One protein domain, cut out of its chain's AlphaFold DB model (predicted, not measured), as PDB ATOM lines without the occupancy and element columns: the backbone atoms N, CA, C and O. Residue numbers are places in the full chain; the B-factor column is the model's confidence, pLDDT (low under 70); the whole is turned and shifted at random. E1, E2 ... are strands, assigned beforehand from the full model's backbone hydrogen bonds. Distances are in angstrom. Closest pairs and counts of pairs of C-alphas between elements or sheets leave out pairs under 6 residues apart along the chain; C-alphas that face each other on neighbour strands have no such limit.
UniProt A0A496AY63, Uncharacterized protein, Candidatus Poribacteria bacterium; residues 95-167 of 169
ATOM      1  N   TYR A  95      -7.515  41.806  18.544       97.69
ATOM      2  CA  TYR A  95      -6.651  41.886  17.373       97.69
ATOM      3  C   TYR A  95      -6.118  40.493  17.046       97.69
ATOM      4  O   TYR A  95      -5.826  39.706  17.959       97.69
ATOM      5  N   LEU A  96      -5.990  40.201  15.755       96.94
ATOM      6  CA  LEU A  96      -5.296  39.010  15.282       96.94
ATOM      7  C   LEU A  96      -3.789  39.304  15.150       96.94
ATOM      8  O   LEU A  96      -3.418  40.456  14.922       96.94
ATOM      9  N   PRO A  97      -2.909  38.304  15.334       93.75
ATOM     10  CA  PRO A  97      -1.473  38.473  15.121       93.75
ATOM     11  C   PRO A  97      -1.166  38.914  13.687       93.75
ATOM     12  O   PRO A  97      -1.735  38.374  12.740       93.75
ATOM     13  N   ASP A  98      -0.254  39.877  13.543       92.50
ATOM     14  CA  ASP A  98       0.234  40.371  12.250       92.50
ATOM     15  C   ASP A  98      -0.884  40.753  11.263       92.50
ATOM     16  O   ASP A  98      -0.770  40.495  10.065       92.50
ATOM     17  N   PHE A  99      -1.986  41.313  11.764       96.19
ATOM     18  CA  PHE A  99      -3.131  41.766  10.976       96.19
ATOM     19  C   PHE A  99      -3.604  43.116  11.515       96.19
ATOM     20  O   PHE A  99      -3.845  43.254  12.720       96.19
ATOM     21  N   GLU A 100      -3.705  44.123  10.648       97.06
ATOM     22  CA  GLU A 100      -4.090  45.466  11.076       97.06
ATOM     23  C   GLU A 100      -5.612  45.601  11.218       97.06
ATOM     24  O   GLU A 100      -6.385  45.178  10.365       97.06
ATOM     25  N   GLY A 101      -6.043  46.224  12.315       97.00
ATOM     26  CA  GLY A 101      -7.454  46.469  12.600       97.00
ATOM     27  C   GLY A 101      -8.011  45.614  13.734       97.00
ATOM     28  O   GLY A 101      -7.401  44.654  14.210       97.00
ATOM     29  N   ARG A 102      -9.176  46.022  14.233       98.12
ATOM     30  CA  ARG A 102      -9.803  45.442  15.427       98.12
ATOM     31  C   ARG A 102     -11.064  44.700  15.042       98.12
ATOM     32  O   ARG A 102     -11.867  45.225  14.285       98.12
ATOM     33  N   LEU A 103     -11.279  43.532  15.631       98.44
ATOM     34  CA  LEU A 103     -12.488  42.732  15.453       98.44
ATOM     35  C   LEU A 103     -13.330  42.758  16.727       98.44
ATOM     36  O   LEU A 103     -12.799  42.757  17.840       98.44
ATOM     37  N   ASN A 104     -14.648  42.757  16.569       98.31
ATOM     38  CA  ASN A 104     -15.617  42.726  17.660       98.31
ATOM     39  C   ASN A 104     -16.796  41.805  17.290       98.31
ATOM     40  O   ASN A 104     -17.833  42.290  16.821       98.31
ATOM     41  N   PRO A 105     -16.625  40.476  17.430       98.25
ATOM     42  CA  PRO A 105     -17.704  39.514  17.249       98.25
ATOM     43  C   PRO A 105     -18.741  39.662  18.366       98.25
ATOM     44  O   PRO A 105     -18.405  39.646  19.549       98.25
ATOM     45  N   ILE A 106     -20.016  39.766  18.004       97.69
ATOM     46  CA  ILE A 106     -21.106  39.948  18.964       97.69
ATOM     47  C   ILE A 106     -22.123  38.818  18.825       97.69
ATOM     48  O   ILE A 106     -22.570  38.510  17.724       97.69
ATOM     49  N   LEU A 107     -22.518  38.255  19.970       97.19
ATOM     50  CA  LEU A 107     -23.736  37.470  20.157       97.19
ATOM     51  C   LEU A 107     -24.654  38.257  21.093       97.19
ATOM     52  O   LEU A 107     -24.324  38.458  22.264       97.19
ATOM     53  N   ASP A 108     -25.793  38.726  20.591       94.44
ATOM     54  CA  ASP A 108     -26.727  39.497  21.411       94.44
ATOM     55  C   ASP A 108     -27.740  38.626  22.173       94.44
ATOM     56  O   ASP A 108     -27.825  37.404  22.014       94.44
ATOM     57  N   SER A 109     -28.540  39.265  23.029       92.69
ATOM     58  CA  SER A 109     -29.585  38.595  23.815       92.69
ATOM     59  C   SER A 109     -30.695  37.977  22.958       92.69
ATOM     60  O   SER A 109     -31.361  37.047  23.411       92.69
ATOM     61  N   GLY A 110     -30.870  38.453  21.723       95.44
ATOM     62  CA  GLY A 110     -31.771  37.891  20.720       95.44
ATOM     63  C   GLY A 110     -31.155  36.747  19.913       95.44
ATOM     64  O   GLY A 110     -31.761  36.321  18.934       95.44
ATOM     65  N   LYS A 111     -29.968  36.254  20.305       93.62
ATOM     66  CA  LYS A 111     -29.209  35.195  19.619       93.62
ATOM     67  C   LYS A 111     -28.797  35.554  18.192       93.62
ATOM     68  O   LYS A 111     -28.570  34.667  17.373       93.62
ATOM     69  N   ARG A 112     -28.679  36.848  17.891       97.12
ATOM     70  CA  ARG A 112     -28.150  37.321  16.612       97.12
ATOM     71  C   ARG A 112     -26.641  37.465  16.711       97.12
ATOM     72  O   ARG A 112     -26.127  37.983  17.704       97.12
ATOM     73  N   THR A 113     -25.969  37.031  15.658       97.94
ATOM     74  CA  THR A 113     -24.519  37.064  15.498       97.94
ATOM     75  C   THR A 113     -24.133  38.067  14.427       97.94
ATOM     76  O   THR A 113     -24.687  38.062  13.326       97.94
ATOM     77  N   TYR A 114     -23.205  38.956  14.757       97.12
ATOM     78  CA  TYR A 114     -22.702  39.954  13.823       97.12
ATOM     79  C   TYR A 114     -21.306  40.431  14.215       97.12
ATOM     80  O   TYR A 114     -20.960  40.493  15.395       97.12
ATOM     81  N   LEU A 115     -20.490  40.736  13.213       97.88
ATOM     82  CA  LEU A 115     -19.113  41.178  13.359       97.88
ATOM     83  C   LEU A 115     -19.025  42.667  13.026       97.88
ATOM     84  O   LEU A 115     -19.364  43.081  11.916       97.88
ATOM     85  N   TYR A 116     -18.560  43.451  13.996       97.62
ATOM     86  CA  TYR A 116     -17.993  44.770  13.730       97.62
ATOM     87  C   TYR A 116     -16.479  44.654  13.592       97.62
ATOM     88  O   TYR A 116     -15.850  43.830  14.263       97.62
ATOM     89  N   ALA A 117     -15.896  45.532  12.793       97.31
ATOM     90  CA  ALA A 117     -14.469  45.692  12.679       97.31
ATOM     91  C   ALA A 117     -14.068  47.142  12.388       97.31
ATOM     92  O   ALA A 117     -14.720  47.844  11.613       97.31
ATOM     93  N   ASP A 118     -12.957  47.555  12.989       97.00
ATOM     94  CA  ASP A 118     -12.338  48.859  12.777       97.00
ATOM     95  C   ASP A 118     -11.143  48.683  11.827       97.00
ATOM     96  O   ASP A 118     -10.220  47.934  12.150       97.00
ATOM     97  N   ASN A 119     -11.147  49.393  10.690       96.19
ATOM     98  CA  ASN A 119     -10.096  49.349   9.657       96.19
ATOM     99  C   ASN A 119      -9.885  47.962   9.001       96.19
ATOM    100  O   ASN A 119      -8.764  47.585   8.678       96.19
ATOM    101  N   VAL A 120     -10.972  47.203   8.814       97.31
ATOM    102  CA  VAL A 120     -10.970  45.872   8.181       97.31
ATOM    103  C   VAL A 120     -12.162  45.758   7.229       97.31
ATOM    104  O   VAL A 120     -13.288  46.094   7.606       97.31
ATOM    105  N   GLY A 121     -11.931  45.263   6.013       97.00
ATOM    106  CA  GLY A 121     -12.991  44.822   5.103       97.00
ATOM    107  C   GLY A 121     -13.439  43.399   5.441       97.00
ATOM    108  O   GLY A 121     -12.596  42.551   5.717       97.00
ATOM    109  N   ILE A 122     -14.748  43.129   5.426       97.19
ATOM    110  CA  ILE A 122     -15.329  41.806   5.717       97.19
ATOM    111  C   ILE A 122     -16.174  41.377   4.516       97.19
ATOM    112  O   ILE A 122     -17.149  42.054   4.203       97.19
ATOM    113  N   ASN A 123     -15.838  40.260   3.867       95.19
ATOM    114  CA  ASN A 123     -16.549  39.694   2.709       95.19
ATOM    115  C   ASN A 123     -16.825  40.710   1.585       95.19
ATOM    116  O   ASN A 123     -17.885  40.662   0.963       95.19
ATOM    117  N   ASP A 124     -15.911  41.665   1.376       90.38
ATOM    118  CA  ASP A 124     -16.084  42.799   0.454       90.38
ATOM    119  C   ASP A 124     -17.411  43.570   0.661       90.38
ATOM    120  O   ASP A 124     -17.939  44.190  -0.260       90.38
ATOM    121  N   ALA A 125     -17.982  43.521   1.870       89.19
ATOM    122  CA  ALA A 125     -19.261  44.139   2.176       89.19
ATOM    123  C   ALA A 125     -19.132  45.658   2.335       89.19
ATOM    124  O   ALA A 125     -18.273  46.157   3.065       89.19
ATOM    125  N   ASP A 126     -20.076  46.390   1.743       84.81
ATOM    126  CA  ASP A 126     -20.120  47.857   1.805       84.81
ATOM    127  C   ASP A 126     -20.612  48.407   3.157       84.81
ATOM    128  O   ASP A 126     -20.540  49.610   3.412       84.81
ATOM    129  N   THR A 127     -21.172  47.556   4.026       90.44
ATOM    130  CA  THR A 127     -21.793  47.989   5.288       90.44
ATOM    131  C   THR A 127     -21.470  47.055   6.446       90.44
ATOM    132  O   THR A 127     -21.283  45.853   6.270       90.44
ATOM    133  N   GLN A 128     -21.437  47.630   7.649       91.19
ATOM    134  CA  GLN A 128     -21.233  46.920   8.905       91.19
ATOM    135  C   GLN A 128     -22.376  47.212   9.895       91.19
ATOM    136  O   GLN A 128     -22.949  48.305   9.863       91.19
ATOM    137  N   PRO A 129     -22.693  46.268  10.799       96.06
ATOM    138  CA  PRO A 129     -21.985  45.007  11.021       96.06
ATOM    139  C   PRO A 129     -22.374  43.914  10.016       96.06
ATOM    140  O   PRO A 129     -23.478  43.924   9.473       96.06
ATOM    141  N   VAL A 130     -21.484  42.945   9.810       97.19
ATOM    142  CA  VAL A 130     -21.733  41.805   8.913       97.19
ATOM    143  C   VAL A 130     -22.275  40.622   9.724       97.19
ATOM    144  O   VAL A 130     -21.640  40.233  10.706       97.19
ATOM    145  N   PRO A 131     -23.442  40.045   9.379       97.25
ATOM    146  CA  PRO A 131     -23.932  38.843  10.048       97.25
ATOM    147  C   PRO A 131     -23.037  37.640   9.724       97.25
ATOM    148  O   PRO A 131     -22.525  37.531   8.615       97.25
ATOM    149  N   PHE A 132     -22.885  36.717  10.671       97.19
ATOM    150  CA  PHE A 132     -22.118  35.479  10.476       97.19
ATOM    151  C   PHE A 132     -22.810  34.292  11.147       97.19
ATOM    152  O   PHE A 132     -23.633  34.485  12.044       97.19
ATOM    153  N   ARG A 133     -22.452  33.063  10.776       98.00
ATOM    154  CA  ARG A 133     -22.755  31.851  11.556       98.00
ATOM    155  C   ARG A 133     -21.489  31.298  12.204       98.00
ATOM    156  O   ARG A 133     -20.392  31.479  11.688       98.00
ATOM    157  N   PHE A 134     -21.627  30.639  13.353       98.19
ATOM    158  CA  PHE A 134     -20.476  29.993  13.988       98.19
ATOM    159  C   PHE A 134     -19.851  28.955  13.046       98.19
ATOM    160  O   PHE A 134     -20.574  28.175  12.425       98.19
ATOM    161  N   GLY A 135     -18.521  28.977  12.939       97.31
ATOM    162  CA  GLY A 135     -17.743  28.121  12.039       97.31
ATOM    163  C   GLY A 135     -17.810  28.496  10.555       97.31
ATOM    164  O   GLY A 135     -17.206  27.807   9.743       97.31
ATOM    165  N   GLU A 136     -18.536  29.553  10.181       97.38
ATOM    166  CA  GLU A 136     -18.557  30.048   8.802       97.38
ATOM    167  C   GLU A 136     -17.303  30.871   8.499       97.38
ATOM    168  O   GLU A 136     -16.853  31.664   9.331       97.38
ATOM    169  N   ASP A 137     -16.769  30.688   7.293       97.44
ATOM    170  CA  ASP A 137     -15.626  31.442   6.791       97.44
ATOM    171  C   ASP A 137     -16.013  32.890   6.478       97.44
ATOM    172  O   ASP A 137     -16.913  33.168   5.684       97.44
ATOM    173  N   LEU A 138     -15.275  33.822   7.075       97.50
ATOM    174  CA  LEU A 138     -15.318  35.246   6.774       97.50
ATOM    175  C   LEU A 138     -13.989  35.657   6.152       97.50
ATOM    176  O   LEU A 138     -12.930  35.468   6.748       97.50
ATOM    177  N   GLN A 139     -14.043  36.252   4.968       97.62
ATOM    178  CA  GLN A 139     -12.887  36.833   4.306       97.62
ATOM    179  C   GLN A 139     -12.624  38.220   4.878       97.62
ATOM    180  O   GLN A 139     -13.469  39.109   4.779       97.62
ATOM    181  N   LEU A 140     -11.460  38.404   5.490       97.38
ATOM    182  CA  LEU A 140     -11.015  39.673   6.046       97.38
ATOM    183  C   LEU A 140      -9.883  40.254   5.207       97.38
ATOM    184  O   LEU A 140      -9.003  39.516   4.769       97.38
ATOM    185  N   ALA A 141      -9.873  41.573   5.038       97.12
ATOM    186  CA  ALA A 141      -8.769  42.309   4.428       97.12
ATOM    187  C   ALA A 141      -8.379  43.512   5.296       97.12
ATOM    188  O   ALA A 141      -9.253  44.296   5.672       97.12
ATOM    189  N   ASP A 142      -7.090  43.661   5.609       96.50
ATOM    190  CA  ASP A 142      -6.575  44.829   6.333       96.50
ATOM    191  C   ASP A 142      -6.105  45.959   5.398       96.50
ATOM    192  O   ASP A 142      -6.058  45.818   4.171       96.50
ATOM    193  N   SER A 143      -5.735  47.103   5.983       96.00
ATOM    194  CA  SER A 143      -5.241  48.283   5.255       96.00
ATOM    195  C   SER A 143      -3.903  48.085   4.537       96.00
ATOM    196  O   SER A 143      -3.564  48.895   3.674       96.00
ATOM    197  N   ASN A 144      -3.157  47.024   4.848       95.88
ATOM    198  CA  ASN A 144      -1.905  46.675   4.175       95.88
ATOM    199  C   ASN A 144      -2.116  45.657   3.044       95.88
ATOM    200  O   ASN A 144      -1.155  45.255   2.386       95.88
ATOM    201  N   GLY A 145      -3.365  45.246   2.796       94.12
ATOM    202  CA  GLY A 145      -3.725  44.271   1.773       94.12
ATOM    203  C   GLY A 145      -3.560  42.817   2.216       94.12
ATOM    204  O   GLY A 145      -3.716  41.923   1.379       94.12
ATOM    205  N   LYS A 146      -3.273  42.551   3.498       95.38
ATOM    206  CA  LYS A 146      -3.244  41.184   4.023       95.38
ATOM    207  C   LYS A 146      -4.664  40.636   4.062       95.38
ATOM    208  O   LYS A 146      -5.585  41.320   4.509       95.38
ATOM    209  N   LYS A 147      -4.831  39.389   3.616       96.31
ATOM    210  CA  LYS A 147      -6.118  38.693   3.605       96.31
ATOM    211  C   LYS A 147      -6.087  37.450   4.480       96.31
ATOM    212  O   LYS A 147      -5.154  36.654   4.388       96.31
ATOM    213  N   LEU A 148      -7.116  37.283   5.301       96.56
ATOM    214  CA  LEU A 148      -7.301  36.123   6.170       96.56
ATOM    215  C   LEU A 148      -8.699  35.540   5.975       96.56
ATOM    216  O   LEU A 148      -9.664  36.288   5.846       96.56
ATOM    217  N   THR A 149      -8.812  34.220   6.071       97.31
ATOM    218  CA  THR A 149     -10.087  33.564   6.369       97.31
ATOM    219  C   THR A 149     -10.216  33.445   7.884       97.31
ATOM    220  O   THR A 149      -9.308  32.937   8.542       97.31
ATOM    221  N   VAL A 150     -11.327  33.909   8.455       97.88
ATOM    222  CA  VAL A 150     -11.605  33.858   9.895       97.88
ATOM    223  C   VAL A 150     -12.928  33.159  10.157       97.88
ATOM    224  O   VAL A 150     -13.935  33.478   9.539       97.88
ATOM    225  N   GLN A 151     -12.936  32.268  11.141       98.38
ATOM    226  CA  GLN A 151     -14.139  31.657  11.689       98.38
ATOM    227  C   GLN A 151     -14.332  32.122  13.128       98.38
ATOM    228  O   GLN A 151     -13.413  32.064  13.952       98.38
ATOM    229  N   ILE A 152     -15.550  32.543  13.460       98.56
ATOM    230  CA  ILE A 152     -15.956  32.695  14.859       98.56
ATOM    231  C   ILE A 152     -16.421  31.324  15.334       98.56
ATOM    232  O   ILE A 152     -17.422  30.812  14.840       98.56
ATOM    233  N   VAL A 153     -15.688  30.717  16.263       98.50
ATOM    234  CA  VAL A 153     -15.944  29.339  16.704       98.50
ATOM    235  C   VAL A 153     -17.013  29.304  17.782       98.50
ATOM    236  O   VAL A 153     -17.954  28.525  17.680       98.50
ATOM    237  N   ASP A 154     -16.902  30.175  18.784       98.31
ATOM    238  CA  ASP A 154     -17.904  30.284  19.843       98.31
ATOM    239  C   ASP A 154     -17.860  31.663  20.516       98.31
ATOM    240  O   ASP A 154     -16.838  32.361  20.498       98.31
ATOM    241  N   ILE A 155     -18.981  32.060  21.119       98.12
ATOM    242  CA  ILE A 155     -19.086  33.220  22.002       98.12
ATOM    243  C   ILE A 155     -19.828  32.801  23.270       98.12
ATOM    244  O   ILE A 155     -21.040  32.577  23.262       98.12
ATOM    245  N   VAL A 156     -19.108  32.798  24.392       96.81
ATOM    246  CA  VAL A 156     -19.672  32.519  25.716       96.81
ATOM    247  C   VAL A 156     -19.567  33.768  26.577       96.81
ATOM    248  O   VAL A 156     -18.487  34.309  26.823       96.81
ATOM    249  N   ASN A 157     -20.716  34.234  27.066       90.75
ATOM    250  CA  ASN A 157     -20.864  35.519  27.747       90.75
ATOM    251  C   ASN A 157     -20.431  36.686  26.844       90.75
ATOM    252  O   ASN A 157     -21.180  37.101  25.966       90.75
ATOM    253  N   ARG A 158     -19.227  37.220  27.071       92.31
ATOM    254  CA  ARG A 158     -18.595  38.247  26.231       92.31
ATOM    255  C   ARG A 158     -17.279  37.768  25.634       92.31
ATOM    256  O   ARG A 158     -16.659  38.538  24.923       92.31
ATOM    257  N   ALA A 159     -16.823  36.560  25.952       97.81
ATOM    258  CA  ALA A 159     -15.587  36.045  25.396       97.81
ATOM    259  C   ALA A 159     -15.864  35.424  24.032       97.81
ATOM    260  O   ALA A 159     -16.829  34.675  23.888       97.81
ATOM    261  N   SER A 160     -14.999  35.699  23.064       98.38
ATOM    262  CA  SER A 160     -15.079  35.121  21.722       98.38
ATOM    263  C   SER A 160     -13.861  34.246  21.469       98.38
ATOM    264  O   SER A 160     -12.743  34.642  21.805       98.38
ATOM    265  N   LEU A 161     -14.074  33.086  20.856       98.81
ATOM    266  CA  LEU A 161     -13.019  32.237  20.321       98.81
ATOM    267  C   LEU A 161     -13.053  32.299  18.798       98.81
ATOM    268  O   LEU A 161     -14.096  32.099  18.177       98.81
ATOM    269  N   LEU A 162     -11.900  32.592  18.211       98.62
ATOM    270  CA  LEU A 162     -11.724  32.733  16.779       98.62
ATOM    271  C   LEU A 162     -10.659  31.758  16.297       98.62
ATOM    272  O   LEU A 162      -9.685  31.483  17.002       98.62
ATOM    273  N   GLN A 163     -10.823  31.311  15.062       98.19
ATOM    274  CA  GLN A 163      -9.804  30.634  14.277       98.19
ATOM    275  C   GLN A 163      -9.534  31.458  13.024       98.19
ATOM    276  O   GLN A 163     -10.452  32.070  12.482       98.19
ATOM    277  N   PHE A 164      -8.289  31.494  12.570       97.88
ATOM    278  CA  PHE A 164      -7.895  32.227  11.376       97.88
ATOM    279  C   PHE A 164      -6.831  31.469  10.590       97.88
ATOM    280  O   PHE A 164      -6.055  30.702  11.160       97.88
ATOM    281  N   GLN A 165      -6.786  31.713   9.288       96.31
ATOM    282  CA  GLN A 165      -5.776  31.185   8.381       96.31
ATOM    283  C   GLN A 165      -5.500  32.206   7.280       96.31
ATOM    284  O   GLN A 165      -6.395  32.968   6.902       96.31
ATOM    285  N   GLU A 166      -4.271  32.247   6.773       91.81
ATOM    286  CA  GLU A 166      -3.973  33.041   5.583       91.81
ATOM    287  C   GLU A 166      -4.852  32.602   4.410       91.81
ATOM    288  O   GLU A 166      -5.085  31.411   4.191       91.81
ATOM    289  N   ALA A 167      -5.405  33.573   3.682       79.19
ATOM    290  CA  ALA A 167      -6.233  33.267   2.529       79.19
ATOM    291  C   ALA A 167      -5.350  32.682   1.419       79.19
ATOM    292  O   ALA A 167      -4.466  33.364   0.894       79.19
TER     293      ALA A 167
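Overview. This is residues 95 to 167 of the 169 residues of an uncharacterized protein of Candidatus Poribacteria bacterium (UniProt A0A496AY63). What is the main picture? A strongly twisted, curled sheet of four strands, E3 to E6, makes one wall, and the hairpin of E1 and E2 covers its open side, so that the six strands form a small barrel-like shell that is not closed. Residues 123 to 136, with no named element, loop past E2 on the way from E3 to E4. What is it made of? The printed part has 73 residues and is all strand, with no named helix and six named strands, E1 to E6 along the chain, in two antiparallel sheets, E1 - E2 and E3 - E4 - E5 - E6. How large is it? It is compact, with a radius of gyration of the C-alphas of 11.5 A and spans of 35 by 23 by 18 A.

Arrangement. How does the first pair stand? E1, residues 102 to 107, and E2, residues 113 to 118, form an antiparallel hairpin at 163 degrees between directions, with N 104 and O 116 2.8 A apart. How is the larger sheet joined? E3, residues 120 to 122, E4, residues 137 to 142, E5, residues 147 to 156, and E6, residues 159 to 166, form a meander, each strand the antiparallel neighbour of the one before. Within hydrogen-bond range are, for instance, N 121 and O 141 at 2.9 A, N 140 and O 148 at 2.8 A, and N 151 and O 163 at 2.8 A. E3 and E6 are its edge strands. What comes near between the sheets? The closest C-alphas of E1 and E5 are those of Leu 107 and Ile 155, 6.6 A apart, and those of E1 and E6 are Pro 105 and Ser 160, 6.8 A apart. E2 and E3 meet only through their link, and E2 is apart from E4, E5 and E6. Residues 114 to 115 of E2 pair antiparallel with residues 130 to 131.

Along the chain. Where do the strands begin and end? E1 begins at C-alpha 102, at (-9.803, 45.442, 15.427), and E6 ends at C-alpha 166, at (-3.973, 33.041, 5.583). How long are they? From first to last C-alpha E1 measures 16.7 A, E2 17.2 A, E3 6.5 A, E4 16.2 A, E5 26.7 A and E6 23.2 A.

Size, cuts and confidence. What are the extremes? The two C-alphas farthest apart are those of Gly 110 and Asn 144, at 35.3 A. Which links are long? The link from E3 to E4, 14 residues, is long, and the other four are tight. Is anything missing or uncertain? The printed part has no cut, its mean pLDDT is 96.0, and no printed residue of this model is under 70.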